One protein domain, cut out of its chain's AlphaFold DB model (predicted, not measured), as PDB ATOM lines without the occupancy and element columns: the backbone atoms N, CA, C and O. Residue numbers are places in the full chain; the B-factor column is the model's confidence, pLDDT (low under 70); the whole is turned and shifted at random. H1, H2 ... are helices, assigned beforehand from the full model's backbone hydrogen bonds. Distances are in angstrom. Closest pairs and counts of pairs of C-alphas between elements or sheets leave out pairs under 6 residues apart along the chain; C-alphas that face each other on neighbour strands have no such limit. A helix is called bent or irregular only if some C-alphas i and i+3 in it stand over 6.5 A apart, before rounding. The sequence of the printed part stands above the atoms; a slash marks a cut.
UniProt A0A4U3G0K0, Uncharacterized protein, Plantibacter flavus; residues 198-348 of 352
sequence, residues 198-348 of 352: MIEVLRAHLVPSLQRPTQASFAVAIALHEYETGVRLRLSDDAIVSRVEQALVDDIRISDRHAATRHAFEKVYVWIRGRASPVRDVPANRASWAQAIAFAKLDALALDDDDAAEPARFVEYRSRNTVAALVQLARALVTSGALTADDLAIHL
ATOM      1  N   MET A 198     209.831 157.796 313.923       67.00
ATOM      2  CA  MET A 198     209.235 158.219 312.652       67.00
ATOM      3  C   MET A 198     207.748 157.838 312.534       67.00
ATOM      4  O   MET A 198     206.948 158.633 312.048       67.00
ATOM      5  N   ILE A 199     207.347 156.676 313.049       72.62
ATOM      6  CA  ILE A 199     205.942 156.258 313.113       72.62
ATOM      7  C   ILE A 199     205.158 157.093 314.124       72.62
ATOM      8  O   ILE A 199     204.002 157.419 313.862       72.62
ATOM      9  N   GLU A 200     205.774 157.513 315.234       74.94
ATOM     10  CA  GLU A 200     205.131 158.435 316.180       74.94
ATOM     11  C   GLU A 200     204.724 159.747 315.498       74.94
ATOM     12  O   GLU A 200     203.632 160.256 315.755       74.94
ATOM     13  N   VAL A 201     205.544 160.248 314.564       75.31
ATOM     14  CA  VAL A 201     205.191 161.421 313.752       75.31
ATOM     15  C   VAL A 201     203.939 161.141 312.917       75.31
ATOM     16  O   VAL A 201     203.008 161.939 312.959       75.31
ATOM     17  N   LEU A 202     203.858 160.013 312.198       76.31
ATOM     18  CA  LEU A 202     202.651 159.658 311.430       76.31
ATOM     19  C   LEU A 202     201.417 159.569 312.330       76.31
ATOM     20  O   LEU A 202     200.391 160.180 312.030       76.31
ATOM     21  N   ARG A 203     201.532 158.860 313.455       83.31
ATOM     22  CA  ARG A 203     200.437 158.640 314.407       83.31
ATOM     23  C   ARG A 203     199.902 159.947 314.980       83.31
ATOM     24  O   ARG A 203     198.687 160.134 315.013       83.31
ATOM     25  N   ALA A 204     200.789 160.868 315.362       81.00
ATOM     26  CA  ALA A 204     200.422 162.165 315.933       81.00
ATOM     27  C   ALA A 204     199.517 163.006 315.013       81.00
ATOM     28  O   ALA A 204     198.748 163.830 315.504       81.00
ATOM     29  N   HIS A 205     199.567 162.778 313.696       77.44
ATOM     30  CA  HIS A 205     198.761 163.507 312.714       77.44
ATOM     31  C   HIS A 205     197.607 162.679 312.134       77.44
ATOM     32  O   HIS A 205     196.491 163.189 312.001       77.44
ATOM     33  N   LEU A 206     197.844 161.407 311.802       80.50
ATOM     34  CA  LEU A 206     196.834 160.540 311.193       80.50
ATOM     35  C   LEU A 206     195.699 160.229 312.167       80.50
ATOM     36  O   LEU A 206     194.535 160.368 311.786       80.50
ATOM     37  N   VAL A 207     196.017 159.874 313.417       84.69
ATOM     38  CA  VAL A 207     195.004 159.467 314.403       84.69
ATOM     39  C   VAL A 207     193.999 160.600 314.655       84.69
ATOM     40  O   VAL A 207     192.810 160.384 314.408       84.69
ATOM     41  N   PRO A 208     194.400 161.838 315.017       83.94
ATOM     42  CA  PRO A 208     193.425 162.907 315.260       83.94
ATOM     43  C   PRO A 208     192.643 163.323 314.004       83.94
ATOM     44  O   PRO A 208     191.477 163.717 314.091       83.94
ATOM     45  N   SER A 209     193.267 163.248 312.822       81.19
ATOM     46  CA  SER A 209     192.627 163.592 311.543       81.19
ATOM     47  C   SER A 209     191.536 162.590 311.151       81.19
ATOM     48  O   SER A 209     190.467 162.967 310.644       81.19
ATOM     49  N   LEU A 210     191.797 161.306 311.403       86.50
ATOM     50  CA  LEU A 210     190.897 160.213 311.063       86.50
ATOM     51  C   LEU A 210     189.839 159.972 312.137       86.50
ATOM     52  O   LEU A 210     188.749 159.572 311.761       86.50
ATOM     53  N   GLN A 211     190.065 160.345 313.400       86.44
ATOM     54  CA  GLN A 211     189.043 160.300 314.460       86.44
ATOM     55  C   GLN A 211     187.832 161.226 314.218       86.44
ATOM     56  O   GLN A 211     186.804 161.122 314.892       86.44
ATOM     57  N   ARG A 212     187.922 162.163 313.262       86.62
ATOM     58  CA  ARG A 212     186.779 163.001 312.870       86.62
ATOM     59  C   ARG A 212     185.792 162.184 312.028       86.62
ATOM     60  O   ARG A 212     186.196 161.679 310.980       86.62
ATOM     61  N   PRO A 213     184.499 162.114 312.393       88.00
ATOM     62  CA  PRO A 213     183.527 161.268 311.705       88.00
ATOM     63  C   PRO A 213     183.263 161.781 310.284       88.00
ATOM     64  O   PRO A 213     182.582 162.781 310.072       88.00
ATOM     65  N   THR A 214     183.824 161.088 309.298       90.25
ATOM     66  CA  THR A 214     183.667 161.362 307.863       90.25
ATOM     67  C   THR A 214     183.574 160.036 307.116       90.25
ATOM     68  O   THR A 214     184.095 159.039 307.611       90.25
ATOM     69  N   GLN A 215     182.979 160.006 305.916       90.38
ATOM     70  CA  GLN A 215     182.900 158.767 305.119       90.38
ATOM     71  C   GLN A 215     184.281 158.139 304.884       90.38
ATOM     72  O   GLN A 215     184.438 156.931 305.014       90.38
ATOM     73  N   ALA A 216     185.297 158.973 304.635       88.38
ATOM     74  CA  ALA A 216     186.691 158.549 304.531       88.38
ATOM     75  C   ALA A 216     187.194 157.873 305.815       88.38
ATOM     76  O   ALA A 216     187.788 156.804 305.759       88.38
ATOM     77  N   SER A 217     186.927 158.471 306.978       90.56
ATOM     78  CA  SER A 217     187.318 157.902 308.272       90.56
ATOM     79  C   SER A 217     186.626 156.571 308.567       90.56
ATOM     80  O   SER A 217     187.270 155.657 309.074       90.56
ATOM     81  N   PHE A 218     185.339 156.440 308.224       92.81
ATOM     82  CA  PHE A 218     184.611 155.176 308.356       92.81
ATOM     83  C   PHE A 218     185.178 154.107 307.417       92.81
ATOM     84  O   PHE A 218     185.419 152.988 307.854       92.81
ATOM     85  N   ALA A 219     185.468 154.466 306.164       92.69
ATOM     86  CA  ALA A 219     186.069 153.554 305.198       92.69
ATOM     87  C   ALA A 219     187.455 153.060 305.644       92.69
ATOM     88  O   ALA A 219     187.724 151.865 305.568       92.69
ATOM     89  N   VAL A 220     188.311 153.951 306.168       92.25
ATOM     90  CA  VAL A 220     189.616 153.562 306.732       92.25
ATOM     91  C   VAL A 220     189.437 152.636 307.932       92.25
ATOM     92  O   VAL A 220     190.083 151.598 307.981       92.25
ATOM     93  N   ALA A 221     188.545 152.965 308.872       92.75
ATOM     94  CA  ALA A 221     188.303 152.123 310.043       92.75
ATOM     95  C   ALA A 221     187.856 150.703 309.650       92.75
ATOM     96  O   ALA A 221     188.425 149.728 310.135       92.75
ATOM     97  N   ILE A 222     186.894 150.589 308.726       94.69
ATOM     98  CA  ILE A 222     186.423 149.302 308.192       94.69
ATOM     99  C   ILE A 222     187.573 148.532 307.538       94.69
ATOM    100  O   ILE A 222     187.757 147.351 307.821       94.69
ATOM    101  N   ALA A 223     188.364 149.196 306.694       93.81
ATOM    102  CA  ALA A 223     189.471 148.554 305.999       93.81
ATOM    103  C   ALA A 223     190.551 148.037 306.962       93.81
ATOM    104  O   ALA A 223     191.018 146.918 306.778       93.81
ATOM    105  N   LEU A 224     190.910 148.804 308.000       90.25
ATOM    106  CA  LEU A 224     191.850 148.362 309.041       90.25
ATOM    107  C   LEU A 224     191.316 147.131 309.778       90.25
ATOM    108  O   LEU A 224     192.015 146.128 309.889       90.25
ATOM    109  N   HIS A 225     190.063 147.186 310.230       91.06
ATOM    110  CA  HIS A 225     189.446 146.107 310.995       91.06
ATOM    111  C   HIS A 225     189.336 144.802 310.200       91.06
ATOM    112  O   HIS A 225     189.720 143.736 310.688       91.06
ATOM    113  N   GLU A 226     188.827 144.867 308.969       93.06
ATOM    114  CA  GLU A 226     188.678 143.684 308.119       93.06
ATOM    115  C   GLU A 226     190.034 143.164 307.623       93.06
ATOM    116  O   GLU A 226     190.194 141.951 307.477       93.06
ATOM    117  N   TYR A 227     191.029 144.038 307.419       88.00
ATOM    118  CA  TYR A 227     192.399 143.618 307.123       88.00
ATOM    119  C   TYR A 227     193.006 142.837 308.295       88.00
ATOM    120  O   TYR A 227     193.422 141.694 308.112       88.00
ATOM    121  N   GLU A 228     193.011 143.405 309.504       79.00
ATOM    122  CA  GLU A 228     193.561 142.756 310.703       79.00
ATOM    123  C   GLU A 228     192.842 141.434 311.012       79.00
ATOM    124  O   GLU A 228     193.480 140.403 311.254       79.00
ATOM    125  N   THR A 229     191.509 141.425 310.918       80.81
ATOM    126  CA  THR A 229     190.695 140.213 311.087       80.81
ATOM    127  C   THR A 229     191.013 139.175 310.014       80.81
ATOM    128  O   THR A 229     191.186 137.994 310.319       80.81
ATOM    129  N   GLY A 230     191.134 139.597 308.757       77.69
ATOM    130  CA  GLY A 230     191.484 138.728 307.642       77.69
ATOM    131  C   GLY A 230     192.866 138.096 307.782       77.69
ATOM    132  O   GLY A 230     193.012 136.896 307.541       77.69
ATOM    133  N   VAL A 231     193.859 138.859 308.246       71.00
ATOM    134  CA  VAL A 231     195.203 138.354 308.567       71.00
ATOM    135  C   VAL A 231     195.129 137.307 309.680       71.00
ATOM    136  O   VAL A 231     195.671 136.212 309.519       71.00
ATOM    137  N   ARG A 232     194.397 137.590 310.766       69.81
ATOM    138  CA  ARG A 232     194.200 136.656 311.891       69.81
ATOM    139  C   ARG A 232     193.543 135.344 311.450       69.81
ATOM    140  O   ARG A 232     193.920 134.271 311.917       69.81
ATOM    141  N   LEU A 233     192.593 135.426 310.522       73.19
ATOM    142  CA  LEU A 233     191.886 134.283 309.938       73.19
ATOM    143  C   LEU A 233     192.626 133.625 308.759       73.19
ATOM    144  O   LEU A 233     192.126 132.649 308.205       73.19
ATOM    145  N   ARG A 234     193.813 134.124 308.384       72.00
ATOM    146  CA  ARG A 234     194.632 133.627 307.262       72.00
ATOM    147  C   ARG A 234     193.897 133.625 305.916       72.00
ATOM    148  O   ARG A 234     194.055 132.706 305.114       72.00
ATOM    149  N   LEU A 235     193.097 134.655 305.666       74.12
ATOM    150  CA  LEU A 235     192.394 134.828 304.398       74.12
ATOM    151  C   LEU A 235     193.357 135.255 303.276       74.12
ATOM    152  O   LEU A 235     194.418 135.832 303.530       74.12
ATOM    153  N   SER A 236     192.979 134.965 302.029       80.25
ATOM    154  CA  SER A 236     193.649 135.523 300.850       80.25
ATOM    155  C   SER A 236     193.344 137.015 300.704       80.25
ATOM    156  O   SER A 236     192.313 137.489 301.186       80.25
ATOM    157  N   ASP A 237     194.203 137.745 299.990       79.31
ATOM    158  CA  ASP A 237     194.004 139.178 299.737       79.31
ATOM    159  C   ASP A 237     192.644 139.440 299.056       79.31
ATOM    160  O   ASP A 237     191.906 140.319 299.495       79.31
ATOM    161  N   ASP A 238     192.235 138.611 298.089       88.12
ATOM    162  CA  ASP A 238     190.922 138.720 297.425       88.12
ATOM    163  C   ASP A 238     189.738 138.525 298.386       88.12
ATOM    164  O   ASP A 238     188.705 139.194 298.276       88.12
ATOM    165  N   ALA A 239     189.879 137.619 299.358       89.31
ATOM    166  CA  ALA A 239     188.855 137.393 300.369       89.31
ATOM    167  C   ALA A 239     188.761 138.579 301.341       89.31
ATOM    168  O   ALA A 239     187.657 138.962 301.728       89.31
ATOM    169  N   ILE A 240     189.890 139.202 301.696       90.06
ATOM    170  CA  ILE A 240     189.913 140.434 302.496       90.06
ATOM    171  C   ILE A 240     189.255 141.580 301.719       90.06
ATOM    172  O   ILE A 240     188.390 142.263 302.265       90.06
ATOM    173  N   VAL A 241     189.593 141.755 300.437       93.81
ATOM    174  CA  VAL A 241     188.973 142.764 299.561       93.81
ATOM    175  C   VAL A 241     187.460 142.580 299.495       93.81
ATOM    176  O   VAL A 241     186.728 143.545 299.699       93.81
ATOM    177  N   SER A 242     186.988 141.348 299.300       94.94
ATOM    178  CA  SER A 242     185.553 141.038 299.252       94.94
ATOM    179  C   SER A 242     184.838 141.371 300.569       94.94
ATOM    180  O   SER A 242     183.726 141.896 300.563       94.94
ATOM    181  N   ARG A 243     185.477 141.105 301.718       95.50
ATOM    182  CA  ARG A 243     184.924 141.447 303.040       95.50
ATOM    183  C   ARG A 243     184.843 142.950 303.260       95.50
ATOM    184  O   ARG A 243     183.813 143.436 303.722       95.50
ATOM    185  N   VAL A 244     185.902 143.680 302.910       95.19
ATOM    186  CA  VAL A 244     185.912 145.145 302.987       95.19
ATOM    187  C   VAL A 244     184.839 145.716 302.073       95.19
ATOM    188  O   VAL A 244     184.088 146.586 302.496       95.19
ATOM    189  N   GLU A 245     184.709 145.202 300.851       94.44
ATOM    190  CA  GLU A 245     183.679 145.651 299.918       94.44
ATOM    191  C   GLU A 245     182.276 145.475 300.503       94.44
ATOM    192  O   GLU A 245     181.503 146.434 300.521       94.44
ATOM    193  N   GLN A 246     181.972 144.293 301.044       94.00
ATOM    194  CA  GLN A 246     180.685 144.037 301.683       94.00
ATOM    195  C   GLN A 246     180.463 144.949 302.896       94.00
ATOM    196  O   GLN A 246     179.396 145.541 303.039       94.00
ATOM    197  N   ALA A 247     181.474 145.118 303.750       93.50
ATOM    198  CA  ALA A 247     181.368 145.959 304.936       93.50
ATOM    199  C   ALA A 247     181.146 147.440 304.594       93.50
ATOM    200  O   ALA A 247     180.382 148.109 305.284       93.50
ATOM    201  N   LEU A 248     181.759 147.946 303.519       92.75
ATOM    202  CA  LEU A 248     181.517 149.302 303.023       92.75
ATOM    203  C   LEU A 248     180.095 149.472 302.472       92.75
ATOM    204  O   LEU A 248     179.519 150.544 302.633       92.75
ATOM    205  N   VAL A 249     179.544 148.445 301.814       91.44
ATOM    206  CA  VAL A 249     178.168 148.456 301.279       91.44
ATOM    207  C   VAL A 249     177.130 148.411 302.401       91.44
ATOM    208  O   VAL A 249     176.116 149.101 302.325       91.44
ATOM    209  N   ASP A 250     177.386 147.623 303.443       90.88
ATOM    210  CA  ASP A 250     176.478 147.477 304.583       90.88
ATOM    211  C   ASP A 250     176.446 148.719 305.493       90.88
ATOM    212  O   ASP A 250     175.512 148.893 306.284       90.88
ATOM    213  N   ASP A 251     177.476 149.568 305.443       89.81
ATOM    214  CA  ASP A 251     177.602 150.702 306.352       89.81
ATOM    215  C   ASP A 251     176.796 151.915 305.878       89.81
ATOM    216  O   ASP A 251     177.183 152.647 304.969       89.81
ATOM    217  N   ILE A 252     175.699 152.199 306.584       89.88
ATOM    218  CA  ILE A 252     174.794 153.325 306.300       89.88
ATOM    219  C   ILE A 252     175.474 154.706 306.297       89.88
ATOM    220  O   ILE A 252     174.894 155.678 305.815       89.88
ATOM    221  N   ARG A 253     176.676 154.832 306.876       91.94
ATOM    222  CA  ARG A 253     177.430 156.091 306.937       91.94
ATOM    223  C   ARG A 253     178.233 156.336 305.662       91.94
ATOM    224  O   ARG A 253     178.777 157.429 305.501       91.94
ATOM    225  N   ILE A 254     178.317 155.350 304.773       89.12
ATOM    226  CA  ILE A 254     179.014 155.420 303.493       89.12
ATOM    227  C   ILE A 254     177.965 155.443 302.385       89.12
ATOM    228  O   ILE A 254     177.325 154.445 302.084       89.12
ATOM    229  N   SER A 255     177.780 156.611 301.768       87.50
ATOM    230  CA  SER A 255     176.814 156.767 300.672       87.50
ATOM    231  C   SER A 255     177.436 156.517 299.299       87.50
ATOM    232  O   SER A 255     176.734 156.150 298.363       87.50
ATOM    233  N   ASP A 256     178.745 156.747 299.162       88.12
ATOM    234  CA  ASP A 256     179.506 156.506 297.936       88.12
ATOM    235  C   ASP A 256     180.876 155.917 298.292       88.12
ATOM    236  O   ASP A 256     181.771 156.615 298.775       88.12
ATOM    237  N   ARG A 257     181.050 154.617 298.030       86.25
ATOM    238  CA  ARG A 257     182.289 153.887 298.336       86.25
ATOM    239  C   ARG A 257     183.500 154.384 297.552       86.25
ATOM    240  O   ARG A 257     184.609 154.372 298.087       86.25
ATOM    241  N   HIS A 258     183.312 154.835 296.311       85.06
ATOM    242  CA  HIS A 258     184.413 155.308 295.475       85.06
ATOM    243  C   HIS A 258     184.877 156.675 295.964       85.06
ATOM    244  O   HIS A 258     186.079 156.903 296.106       85.06
ATOM    245  N   ALA A 259     183.936 157.562 296.298       82.75
ATOM    246  CA  ALA A 259     184.260 158.834 296.930       82.75
ATOM    247  C   ALA A 259     184.896 158.633 298.314       82.75
ATOM    248  O   ALA A 259     185.909 159.265 298.603       82.75
ATOM    249  N   ALA A 260     184.360 157.735 299.148       86.31
ATOM    250  CA  ALA A 260     184.905 157.444 300.472       86.31
ATOM    251  C   ALA A 260     186.339 156.898 300.397       86.31
ATOM    252  O   ALA A 260     187.215 157.398 301.101       86.31
ATOM    253  N   THR A 261     186.596 155.952 299.489       84.00
ATOM    254  CA  THR A 261     187.940 155.410 299.234       84.00
ATOM    255  C   THR A 261     188.894 156.491 298.741       84.00
ATOM    256  O   THR A 261     189.968 156.679 299.306       84.00
ATOM    257  N   ARG A 262     188.481 157.270 297.739       80.75
ATOM    258  CA  ARG A 262     189.288 158.376 297.214       80.75
ATOM    259  C   ARG A 262     189.647 159.385 298.304       80.75
ATOM    260  O   ARG A 262     190.795 159.807 298.403       80.75
ATOM    261  N   HIS A 263     188.683 159.768 299.139       81.62
ATOM    262  CA  HIS A 263     188.916 160.721 300.222       81.62
ATOM    263  C   HIS A 263     189.719 160.119 301.384       81.62
ATOM    264  O   HIS A 263     190.393 160.864 302.092       81.62
ATOM    265  N   ALA A 264     189.690 158.798 301.585       83.88
ATOM    266  CA  ALA A 264     190.593 158.109 302.507       83.88
ATOM    267  C   ALA A 264     192.049 158.247 302.049       83.88
ATOM    268  O   ALA A 264     192.898 158.679 302.833       83.88
ATOM    269  N   PHE A 265     192.315 157.994 300.764       77.81
ATOM    270  CA  PHE A 265     193.616 158.266 300.160       77.81
ATOM    271  C   PHE A 265     193.983 159.742 300.281       77.81
ATOM    272  O   PHE A 265     195.038 160.055 300.808       77.81
ATOM    273  N   GLU A 266     193.103 160.668 299.908       74.31
ATOM    274  CA  GLU A 266     193.366 162.105 300.044       74.31
ATOM    275  C   GLU A 266     193.734 162.495 301.487       74.31
ATOM    276  O   GLU A 266     194.717 163.197 301.712       74.31
ATOM    277  N   LYS A 267     193.021 161.983 302.495       74.75
ATOM    278  CA  LYS A 267     193.310 162.275 303.905       74.75
ATOM    279  C   LYS A 267     194.659 161.748 304.387       74.75
ATOM    280  O   LYS A 267     195.240 162.382 305.264       74.75
ATOM    281  N   VAL A 268     195.142 160.628 303.852       72.50
ATOM    282  CA  VAL A 268     196.461 160.073 304.197       72.50
ATOM    283  C   VAL A 268     197.566 160.710 303.335       72.50
ATOM    284  O   VAL A 268     198.642 161.016 303.844       72.50
ATOM    285  N   TYR A 269     197.284 161.014 302.063       64.31
ATOM    286  CA  TYR A 269     198.260 161.434 301.051       64.31
ATOM    287  C   TYR A 269     198.383 162.936 300.786       64.31
ATOM    288  O   TYR A 269     199.440 163.366 300.325       64.31
ATOM    289  N   VAL A 270     197.389 163.775 301.097       57.44
ATOM    290  CA  VAL A 270     197.531 165.246 300.981       57.44
ATOM    291  C   VAL A 270     198.702 165.760 301.826       57.44
ATOM    292  O   VAL A 270     199.356 166.746 301.478       57.44
ATOM    293  N   TRP A 271     199.052 165.024 302.880       52.97
ATOM    294  CA  TRP A 271     200.222 165.272 303.715       52.97
ATOM    295  C   TRP A 271     201.533 164.748 303.099       52.97
ATOM    296  O   TRP A 271     202.596 165.250 303.443       52.97
ATOM    297  N   ILE A 272     201.481 163.779 302.175       52.75
ATOM    298  CA  ILE A 272     202.637 163.105 301.548       52.75
ATOM    299  C   ILE A 272     203.353 163.998 300.525       52.75
ATOM    300  O   ILE A 272     204.580 164.007 300.462       52.75
ATOM    301  N   ARG A 273     202.614 164.805 299.751       50.22
ATOM    302  CA  ARG A 273     203.177 165.607 298.638       50.22
ATOM    303  C   ARG A 273     203.199 167.123 298.890       50.22
ATOM    304  O   ARG A 273     203.650 167.882 298.032       50.22
ATOM    305  N   GLY A 274     202.736 167.589 300.054       44.34
ATOM    306  CA  GLY A 274     202.899 168.980 300.501       44.34
ATOM    307  C   GLY A 274     202.233 170.047 299.622       44.34
ATOM    308  O   GLY A 274     202.767 171.153 299.510       44.34
ATOM    309  N   ARG A 275     201.094 169.748 298.981       47.47
ATOM    310  CA  ARG A 275     200.400 170.701 298.097       47.47
ATOM    311  C   ARG A 275     198.880 170.727 298.291       47.47
ATOM    312  O   ARG A 275     198.126 170.370 297.401       47.47
ATOM    313  N   ALA A 276     198.457 171.267 299.428       38.16
ATOM    314  CA  ALA A 276     197.289 172.142 299.549       38.16
ATOM    315  C   ALA A 276     197.513 173.079 300.752       38.16
ATOM    316  O   ALA A 276     198.291 172.739 301.641       38.16
ATOM    317  N   SER A 277     196.904 174.272 300.706       33.72
ATOM    318  CA  SER A 277     196.965 175.403 301.658       33.72
ATOM    319  C   SER A 277     197.155 175.037 303.134       33.72
ATOM    320  O   SER A 277     196.740 173.953 303.523       33.72
ATOM    321  N   PRO A 278     197.708 175.941 303.974       36.56
ATOM    322  CA  PRO A 278     198.069 175.656 305.361       36.56
ATOM    323  C   PRO A 278     196.852 175.169 306.149       36.56
ATOM    324  O   PRO A 278     196.104 175.949 306.736       36.56
ATOM    325  N   VAL A 279     196.650 173.855 306.173       42.66
ATOM    326  CA  VAL A 279     195.888 173.217 307.228       42.66
ATOM    327  C   VAL A 279     196.746 173.432 308.465       42.66
ATOM    328  O   VAL A 279     197.949 173.174 308.435       42.66
ATOM    329  N   ARG A 280     196.141 173.962 309.527       43.34
ATOM    330  CA  ARG A 280     196.776 174.356 310.797       43.34
ATOM    331  C   ARG A 280     197.635 173.272 311.478       43.34
ATOM    332  O   ARG A 280     198.268 173.580 312.477       43.34
ATOM    333  N   ASP A 281     197.704 172.068 310.912       51.56
ATOM    334  CA  ASP A 281     198.188 170.849 311.550       51.56
ATOM    335  C   ASP A 281     199.269 170.107 310.726       51.56
ATOM    336  O   ASP A 281     199.501 168.924 310.957       51.56
ATOM    337  N   VAL A 282     199.936 170.753 309.751       49.91
ATOM    338  CA  VAL A 282     201.095 170.137 309.056       49.91
ATOM    339  C   VAL A 282     202.287 170.100 310.021       49.91
ATOM    340  O   VAL A 282     202.625 171.152 310.571       49.91
ATOM    341  N   PRO A 283     202.969 168.951 310.208       53.12
ATOM    342  CA  PRO A 283     204.177 168.907 311.023       53.12
ATOM    343  C   PRO A 283     205.211 169.903 310.494       53.12
ATOM    344  O   PRO A 283     205.506 169.944 309.297       53.12
ATOM    345  N   ALA A 284     205.798 170.692 311.396       54.69
ATOM    346  CA  ALA A 284     206.780 171.717 311.042       54.69
ATOM    347  C   ALA A 284     208.011 171.135 310.311       54.69
ATOM    348  O   ALA A 284     208.658 171.834 309.531       54.69
ATOM    349  N   ASN A 285     208.315 169.848 310.525       68.94
ATOM    350  CA  ASN A 285     209.440 169.149 309.913       68.94
ATOM    351  C   ASN A 285     209.002 168.200 308.783       68.94
ATOM    352  O   ASN A 285     208.689 167.028 309.000       68.94
ATOM    353  N   ARG A 286     209.056 168.705 307.546       67.44
ATOM    354  CA  ARG A 286     208.747 167.935 306.329       67.44
ATOM    355  C   ARG A 286     209.700 166.759 306.081       67.44
ATOM    356  O   ARG A 286     209.289 165.789 305.453       67.44
ATOM    357  N   ALA A 287     210.944 166.825 306.559       65.25
ATOM    358  CA  ALA A 287     211.926 165.761 306.353       65.25
ATOM    359  C   ALA A 287     211.607 164.525 307.206       65.25
ATOM    360  O   ALA A 287     211.589 163.413 306.685       65.25
ATOM    361  N   SER A 288     211.272 164.718 308.487       65.81
ATOM    362  CA  SER A 288     210.835 163.625 309.371       65.81
ATOM    363  C   SER A 288     209.548 162.965 308.875       65.81
ATOM    364  O   SER A 288     209.401 161.752 308.961       65.81
ATOM    365  N   TRP A 289     208.641 163.754 308.299       69.50
ATOM    366  CA  TRP A 289     207.418 163.239 307.689       69.50
ATOM    367  C   TRP A 289     207.700 162.380 306.448       69.50
ATOM    368  O   TRP A 289     207.213 161.257 306.355       69.50
ATOM    369  N   ALA A 290     208.537 162.863 305.523       67.81
ATOM    370  CA  ALA A 290     208.939 162.102 304.338       67.81
ATOM    371  C   ALA A 290     209.633 160.778 304.703       67.81
ATOM    372  O   ALA A 290     209.347 159.745 304.103       67.81
ATOM    373  N   GLN A 291     210.491 160.797 305.727       65.62
ATOM    374  CA  GLN A 291     211.117 159.588 306.268       65.62
ATOM    375  C   GLN A 291     210.083 158.603 306.817       65.62
ATOM    376  O   GLN A 291     210.189 157.407 306.570       65.62
ATOM    377  N   ALA A 292     209.068 159.097 307.525       70.94
ATOM    378  CA  ALA A 292     208.031 158.244 308.081       70.94
ATOM    379  C   ALA A 292     207.144 157.601 307.004       70.94
ATOM    380  O   ALA A 292     206.826 156.419 307.096       70.94
ATOM    381  N   ILE A 293     206.794 158.348 305.955       72.31
ATOM    382  CA  ILE A 293     206.044 157.839 304.794       72.31
ATOM    383  C   ILE A 293     206.820 156.733 304.085       72.31
ATOM    384  O   ILE A 293     206.244 155.687 303.789       72.31
ATOM    385  N   ALA A 294     208.111 156.968 303.827       65.62
ATOM    386  CA  ALA A 294     208.990 155.992 303.193       65.62
ATOM    387  C   ALA A 294     209.126 154.732 304.061       65.62
ATOM    388  O   ALA A 294     209.028 153.614 303.565       65.62
ATOM    389  N   PHE A 295     209.269 154.902 305.379       67.81
ATOM    390  CA  PHE A 295     209.287 153.780 306.313       67.81
ATOM    391  C   PHE A 295     207.976 152.981 306.281       67.81
ATOM    392  O   PHE A 295     208.001 151.752 306.311       67.81
ATOM    393  N   ALA A 296     206.830 153.661 306.183       68.12
ATOM    394  CA  ALA A 296     205.519 153.026 306.088       68.12
ATOM    395  C   ALA A 296     205.190 152.475 304.685       68.12
ATOM    396  O   ALA A 296     204.104 151.929 304.495       68.12
ATOM    397  N   LYS A 297     206.102 152.613 303.706       70.31
ATOM    398  CA  LYS A 297     205.919 152.221 302.296       70.31
ATOM    399  C   LYS A 297     204.659 152.818 301.647       70.31
ATOM    400  O   LYS A 297     204.059 152.224 300.752       70.31
ATOM    401  N   LEU A 298     204.220 153.988 302.117       72.12
ATOM    402  CA  LEU A 298     203.040 154.667 301.575       72.12
ATOM    403  C   LEU A 298     203.352 155.345 300.231       72.12
ATOM    404  O   LEU A 298     202.480 155.477 299.380       72.12
ATOM    405  N   ASP A 299     204.596 155.743 300.000       65.38
ATOM    406  CA  ASP A 299     205.078 156.245 298.710       65.38
ATOM    407  C   ASP A 299     204.801 155.272 297.552       65.38
ATOM    408  O   ASP A 299     204.346 155.697 296.491       65.38
ATOM    409  N   ALA A 300     204.976 153.972 297.788       63.69
ATOM    410  CA  ALA A 300     204.755 152.926 296.797       63.69
ATOM    411  C   ALA A 300     203.291 152.798 296.335       63.69
ATOM    412  O   ALA A 300     203.052 152.348 295.222       63.69
ATOM    413  N   LEU A 301     202.302 153.209 297.142       67.19
ATOM    414  CA  LEU A 301     200.890 153.175 296.715       67.19
ATOM    415  C   LEU A 301     200.470 154.447 295.952       67.19
ATOM    416  O   LEU A 301     199.421 154.456 295.302       67.19
ATOM    417  N   ALA A 302     201.266 155.521 296.043       55.75
ATOM    418  CA  ALA A 302     201.005 156.806 295.383       55.75
ATOM    419  C   ALA A 302     201.402 156.830 293.903       55.75
ATOM    420  O   ALA A 302     200.956 157.717 293.183       55.75
ATOM    421  N   LEU A 303     202.267 155.914 293.471       51.16
ATOM    422  CA  LEU A 303     202.807 155.879 292.117       51.16
ATOM    423  C   LEU A 303     202.139 154.732 291.352       51.16
ATOM    424  O   LEU A 303     202.203 153.586 291.793       51.16
ATOM    425  N   ASP A 304     201.459 155.041 290.250       49.28
ATOM    426  CA  ASP A 304     201.133 154.062 289.208       49.28
ATOM    427  C   ASP A 304     202.074 154.285 288.015       49.28
ATOM    428  O   ASP A 304     202.401 155.432 287.697       49.28
ATOM    429  N   ASP A 305     202.520 153.211 287.360       45.91
ATOM    430  CA  ASP A 305     203.476 153.300 286.239       45.91
ATOM    431  C   ASP A 305     202.865 154.021 285.014       45.91
ATOM    432  O   ASP A 305     203.586 154.634 284.223       45.91
ATOM    433  N   ASP A 306     201.530 154.027 284.902       47.59
ATOM    434  CA  ASP A 306     200.767 154.689 283.833       47.59
ATOM    435  C   ASP A 306     200.528 156.202 284.068       47.59
ATOM    436  O   ASP A 306     200.102 156.916 283.156       47.59
ATOM    437  N   ASP A 307     200.854 156.739 285.252       47.16
ATOM    438  CA  ASP A 307     200.582 158.141 285.629       47.16
ATOM    439  C   ASP A 307     201.644 159.144 285.116       47.16
ATOM    440  O   ASP A 307     201.572 160.348 285.385       47.16
ATOM    441  N   ALA A 308     202.626 158.685 284.330       48.06
ATOM    442  CA  ALA A 308     203.752 159.494 283.848       48.06
ATOM    443  C   ALA A 308     203.368 160.638 282.878       48.06
ATOM    444  O   ALA A 308     204.197 161.513 282.606       48.06
ATOM    445  N   ALA A 309     202.142 160.648 282.339       44.16
ATOM    446  CA  ALA A 309     201.730 161.541 281.250       44.16
ATOM    447  C   ALA A 309     200.892 162.768 281.671       44.16
ATOM    448  O   ALA A 309     200.711 163.686 280.867       44.16
ATOM    449  N   GLU A 310     200.409 162.844 282.911       39.56
ATOM    450  CA  GLU A 310     199.631 163.985 283.413       39.56
ATOM    451  C   GLU A 310     200.345 164.704 284.577       39.56
ATOM    452  O   GLU A 310     201.224 164.144 285.233       39.56
ATOM    453  N   PRO A 311     199.999 165.968 284.897       43.41
ATOM    454  CA  PRO A 311     200.574 166.642 286.056       43.41
ATOM    455  C   PRO A 311     200.231 165.872 287.347       43.41
ATOM    456  O   PRO A 311     199.083 165.916 287.794       43.41
ATOM    457  N   ALA A 312     201.242 165.270 287.995       46.50
ATOM    458  CA  ALA A 312     201.174 164.429 289.212       46.50
ATOM    459  C   ALA A 312     200.293 164.957 290.371       46.50
ATOM    460  O   ALA A 312     199.918 164.234 291.282       46.50
ATOM    461  N   ARG A 313     199.925 166.242 290.340       44.72
ATOM    462  CA  ARG A 313     199.039 166.901 291.309       44.72
ATOM    463  C   ARG A 313     197.552 166.515 291.212       44.72
ATOM    464  O   ARG A 313     196.821 166.850 292.137       44.72
ATOM    465  N   PHE A 314     197.084 165.903 290.119       41.09
ATOM    466  CA  PHE A 314     195.645 165.640 289.916       41.09
ATOM    467  C   PHE A 314     195.270 164.191 289.580       41.09
ATOM    468  O   PHE A 314     194.102 163.840 289.759       41.09
ATOM    469  N   VAL A 315     196.217 163.362 289.139       43.00
ATOM    470  CA  VAL A 315     195.938 161.993 288.667       43.00
ATOM    471  C   VAL A 315     196.066 160.951 289.770       43.00
ATOM    472  O   VAL A 315     195.140 160.161 289.940       43.00
ATOM    473  N   GLU A 316     197.095 161.072 290.620       51.00
ATOM    474  CA  GLU A 316     197.483 160.070 291.637       51.00
ATOM    475  C   GLU A 316     196.363 159.686 292.632       51.00
ATOM    476  O   GLU A 316     196.374 158.597 293.200       51.00
ATOM    477  N   TYR A 317     195.362 160.552 292.853       51.09
ATOM    478  CA  TYR A 317     194.246 160.275 293.777       51.09
ATOM    479  C   TYR A 317     192.942 159.899 293.080       51.09
ATOM    480  O   TYR A 317     192.080 159.263 293.684       51.09
ATOM    481  N   ARG A 318     192.746 160.317 291.824       50.50
ATOM    482  CA  ARG A 318     191.471 160.102 291.120       50.50
ATOM    483  C   ARG A 318     191.290 158.642 290.711       50.50
ATOM    484  O   ARG A 318     190.151 158.179 290.701       50.50
ATOM    485  N   SER A 319     192.389 157.945 290.427       56.47
ATOM    486  CA  SER A 319     192.433 156.529 290.043       56.47
ATOM    487  C   SER A 319     192.377 155.569 291.244       56.47
ATOM    488  O   SER A 319     191.881 154.451 291.118       56.47
ATOM    489  N   ARG A 320     192.801 155.997 292.445       66.38
ATOM    490  CA  ARG A 320     192.813 155.183 293.680       66.38
ATOM    491  C   ARG A 320     191.465 155.206 294.418       66.38
ATOM    492  O   ARG A 320     191.368 155.588 295.581       66.38
ATOM    493  N   ASN A 321     190.400 154.802 293.731       72.38
ATOM    494  CA  ASN A 321     189.038 154.718 294.277       72.38
ATOM    495  C   ASN A 321     188.530 153.269 294.424       72.38
ATOM    496  O   ASN A 321     187.327 153.050 294.601       72.38
ATOM    497  N   THR A 322     189.429 152.286 294.311       86.25
ATOM    498  CA  THR A 322     189.104 150.859 294.376       86.25
ATOM    499  C   THR A 322     189.237 150.323 295.797       86.25
ATOM    500  O   THR A 322     190.131 150.711 296.551       86.25
ATOM    501  N   VAL A 323     188.379 149.368 296.159       87.75
ATOM    502  CA  VAL A 323     188.450 148.699 297.468       87.75
ATOM    503  C   VAL A 323     189.791 147.980 297.646       87.75
ATOM    504  O   VAL A 323     190.374 148.032 298.724       87.75
ATOM    505  N   ALA A 324     190.336 147.391 296.578       87.50
ATOM    506  CA  ALA A 324     191.664 146.783 296.594       87.50
ATOM    507  C   ALA A 324     192.759 147.781 297.005       87.50
ATOM    508  O   ALA A 324     193.585 147.466 297.859       87.50
ATOM    509  N   ALA A 325     192.733 149.008 296.474       83.44
ATOM    510  CA  ALA A 325     193.665 150.050 296.892       83.44
ATOM    511  C   ALA A 325     193.469 150.410 298.375       83.44
ATOM    512  O   ALA A 325     194.446 150.527 299.111       83.44
ATOM    513  N   LEU A 326     192.220 150.514 298.846       88.75
ATOM    514  CA  LEU A 326     191.931 150.777 300.260       88.75
ATOM    515  C   LEU A 326     192.491 149.682 301.186       88.75
ATOM    516  O   LEU A 326     193.007 149.993 302.258       88.75
ATOM    517  N   VAL A 327     192.448 148.418 300.758       89.25
ATOM    518  CA  VAL A 327     193.072 147.299 301.480       89.25
ATOM    519  C   VAL A 327     194.593 147.418 301.493       89.25
ATOM    520  O   VAL A 327     195.199 147.212 302.541       89.25
ATOM    521  N   GLN A 328     195.225 147.805 300.381       84.50
ATOM    522  CA  GLN A 328     196.674 148.044 300.362       84.50
ATOM    523  C   GLN A 328     197.083 149.209 301.276       84.50
ATOM    524  O   GLN A 328     198.113 149.140 301.945       84.50
ATOM    525  N   LEU A 329     196.251 150.251 301.369       86.38
ATOM    526  CA  LEU A 329     196.446 151.346 302.318       86.38
ATOM    527  C   LEU A 329     196.350 150.859 303.769       86.38
ATOM    528  O   LEU A 329     197.242 151.143 304.565       86.38
ATOM    529  N   ALA A 330     195.302 150.102 304.108       87.62
ATOM    530  CA  ALA A 330     195.153 149.506 305.435       87.62
ATOM    531  C   ALA A 330     196.349 148.608 305.776       87.62
ATOM    532  O   ALA A 330     196.953 148.762 306.833       87.62
ATOM    533  N   ARG A 331     196.773 147.759 304.835       83.25
ATOM    534  CA  ARG A 331     197.979 146.939 304.947       83.25
ATOM    535  C   ARG A 331     199.209 147.783 305.269       83.25
ATOM    536  O   ARG A 331     199.873 147.512 306.261       83.25
ATOM    537  N   ALA A 332     199.519 148.816 304.492       77.50
ATOM    538  CA  ALA A 332     200.690 149.666 304.738       77.50
ATOM    539  C   ALA A 332     200.650 150.347 306.122       77.50
ATOM    540  O   ALA A 332     201.647 150.375 306.847       77.50
ATOM    541  N   LEU A 333     199.483 150.843 306.537       81.94
ATOM    542  CA  LEU A 333     199.313 151.518 307.826       81.94
ATOM    543  C   LEU A 333     199.438 150.565 309.022       81.94
ATOM    544  O   LEU A 333     200.146 150.882 309.979       81.94
ATOM    545  N   VAL A 334     198.810 149.393 308.944       75.31
ATOM    546  CA  VAL A 334     198.887 148.368 309.993       75.31
ATOM    547  C   VAL A 334     200.299 147.788 310.048       75.31
ATOM    548  O   VAL A 334     200.888 147.693 311.123       75.31
ATOM    549  N   THR A 335     200.887 147.467 308.889       67.12
ATOM    550  CA  THR A 335     202.196 146.792 308.825       67.12
ATOM    551  C   THR A 335     203.359 147.621 309.362       67.12
ATOM    552  O   THR A 335     204.400 147.099 309.764       67.12
ATOM    553  N   SER A 336     203.200 148.938 309.316       67.69
ATOM    554  CA  SER A 336     204.173 149.903 309.808       67.69
ATOM    555  C   SER A 336     203.915 150.314 311.260       67.69
ATOM    556  O   SER A 336     204.758 150.981 311.858       67.69
ATOM    557  N   GLY A 337     202.768 149.934 311.837       70.12
ATOM    558  CA  GLY A 337     202.303 150.404 313.144       70.12
ATOM    559  C   GLY A 337     201.797 151.854 313.139       70.12
ATOM    560  O   GLY A 337     201.550 152.432 314.201       70.12
ATOM    561  N   ALA A 338     201.642 152.464 311.960       77.19
ATOM    562  CA  ALA A 338     201.176 153.839 311.812       77.19
ATOM    563  C   ALA A 338     199.700 154.017 312.180       77.19
ATOM    564  O   ALA A 338     199.322 155.100 312.625       77.19
ATOM    565  N   LEU A 339     198.873 152.985 312.011       81.56
ATOM    566  CA  LEU A 339     197.471 153.008 312.413       81.56
ATOM    567  C   LEU A 339     196.941 151.580 312.572       81.56
ATOM    568  O   LEU A 339     197.179 150.754 311.694       81.56
ATOM    569  N   THR A 340     196.207 151.313 313.649       81.69
ATOM    570  CA  THR A 340     195.505 150.036 313.868       81.69
ATOM    571  C   THR A 340     193.992 150.235 313.922       81.69
ATOM    572  O   THR A 340     193.504 151.367 314.024       81.69
ATOM    573  N   ALA A 341     193.227 149.144 313.872       80.44
ATOM    574  CA  ALA A 341     191.775 149.199 314.040       80.44
ATOM    575  C   ALA A 341     191.365 149.834 315.386       80.44
ATOM    576  O   ALA A 341     190.400 150.600 315.432       80.44
ATOM    577  N   ASP A 342     192.130 149.589 316.454       79.50
ATOM    578  CA  ASP A 342     191.886 150.144 317.793       79.50
ATOM    579  C   ASP A 342     191.960 151.676 317.828       79.50
ATOM    580  O   ASP A 342     191.142 152.323 318.488       79.50
ATOM    581  N   ASP A 343     192.886 152.273 317.069       82.38
ATOM    582  CA  ASP A 343     193.034 153.732 316.986       82.38
ATOM    583  C   ASP A 343     191.749 154.414 316.474       82.38
ATOM    584  O   ASP A 343     191.456 155.565 316.826       82.38
ATOM    585  N   LEU A 344     190.965 153.690 315.663       87.00
ATOM    586  CA  LEU A 344     189.703 154.130 315.069       87.00
ATOM    587  C   LEU A 344     188.493 153.304 315.532       87.00
ATOM    588  O   LEU A 344     187.441 153.352 314.890       87.00
ATOM    589  N   ALA A 345     188.575 152.612 316.673       84.31
ATOM    590  CA  ALA A 345     187.484 151.768 317.176       84.31
ATOM    591  C   ALA A 345     186.163 152.541 317.365       84.31
ATOM    592  O   ALA A 345     185.078 151.989 317.193       84.31
ATOM    593  N   ILE A 346     186.239 153.850 317.635       84.44
ATOM    594  CA  ILE A 346     185.080 154.759 317.721       84.44
ATOM    595  C   ILE A 346     184.244 154.823 316.431       84.44
ATOM    596  O   ILE A 346     183.098 155.273 316.448       84.44
ATOM    597  N   HIS A 347     184.826 154.427 315.302       86.25
ATOM    598  CA  HIS A 347     184.200 154.435 313.990       86.25
ATOM    599  C   HIS A 347     183.664 153.066 313.584       86.25
ATOM    600  O   HIS A 347     182.848 152.999 312.663       86.25
ATOM    601  N   LEU A 348     184.033 151.998 314.286       82.00
ATOM    602  CA  LEU A 348     183.521 150.664 314.011       82.00
ATOM    603  C   LEU A 348     182.100 150.501 314.581       82.00
ATOM    604  O   LEU A 348     181.792 151.035 315.652       82.00
TER     605      LEU A 348
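What this domain is: This is residues 198 to 348 of the 352 residues of an uncharacterized protein of Plantibacter flavus (UniProt A0A4U3G0K0). A knot of crossed helices is built round the long helix H2: H3 folds back along it as a hairpin, H8 crosses it in the core, H4 crosses its first residues, and H9 packs on it. H1 and H5 make a corner beside this body, and a loose loop through H7 lies far from the core. The printed part has 151 residues with nine named helices, H1 to H9 in order, and no named strand; the class is all helix, its packing mostly crossed. It is compact, with a radius of gyration of the C-alphas of 14.7 A and spans of 38 by 35 by 28 A.

Where its parts are: H2, residues 215 to 232, is the longest helix at 25.7 A, from C-alpha 215 at (182.900, 158.767, 305.119) to C-alpha 232 at (194.200, 136.656, 311.891). H3, residues 237 to 250, measures 20.0 A. H4, residues 257 to 269, and H8, residues 323 to 335, each measure 17.9 A. H1, residues 198 to 210, measures 18.5 A and begins with C-alpha 198 at (209.235, 158.219, 312.652). H5 holds residues 286 to 295, H6 299 to 302, H7 305 to 309 and H9 342 to 347. H7 and H9 are irregular: C-alphas 306 and 309 are 7.4 A apart, and C-alphas 343 and 346 are 8.1 A apart.

How they stand to each other: H2 and H8 are the hubs, each touching four helices. They touch each other, closest at the C-alphas of Leu 224 and Ala 330, 5.0 A apart. The hairpin H2 and H3 has a steep tilt of 40 degrees, opposite ways; its closest C-alphas, of Gly 230 and Ile 240, are 5.6 A apart. H4 touches residues 215 to 220 of H2, about perpendicular at 88 degrees, with the C-alphas of Ala 216 and Ala 264 closest at 4.4 A. H9 touches H2, closest at the C-alphas of Ala 221 and Leu 344, 5.6 A. H5 touches H1 about perpendicular at 85 degrees, closest at the C-alphas of Met 198 and Ala 292, 4.7 A. H6 only just touches H8, with 3 pairs of C-alphas within 8 A, the closest those of Leu 301 and Leu 329, 7.4 A. H7 touches no helix. In H2, H3, H4, H5 and H8 every O i to N i+4 pair is within hydrogen-bond range; H1 has 7 of 9, H7 0 of 1 with 0 of 2 O i to N i+3 pairs, H9 0 of 2 with 2 of 3, and H6 is too short for such a pair.

The domain as a whole: The two C-alphas farthest apart, of Leu 233 and Ser 277, are 42.3 A apart. The printed part has no cut. The links H4 to H5 and H7 to H8 are long. Mean pLDDT of the printed part is 74.0; 52 residues are under 70, among them 269 to 291 and 299 to 320.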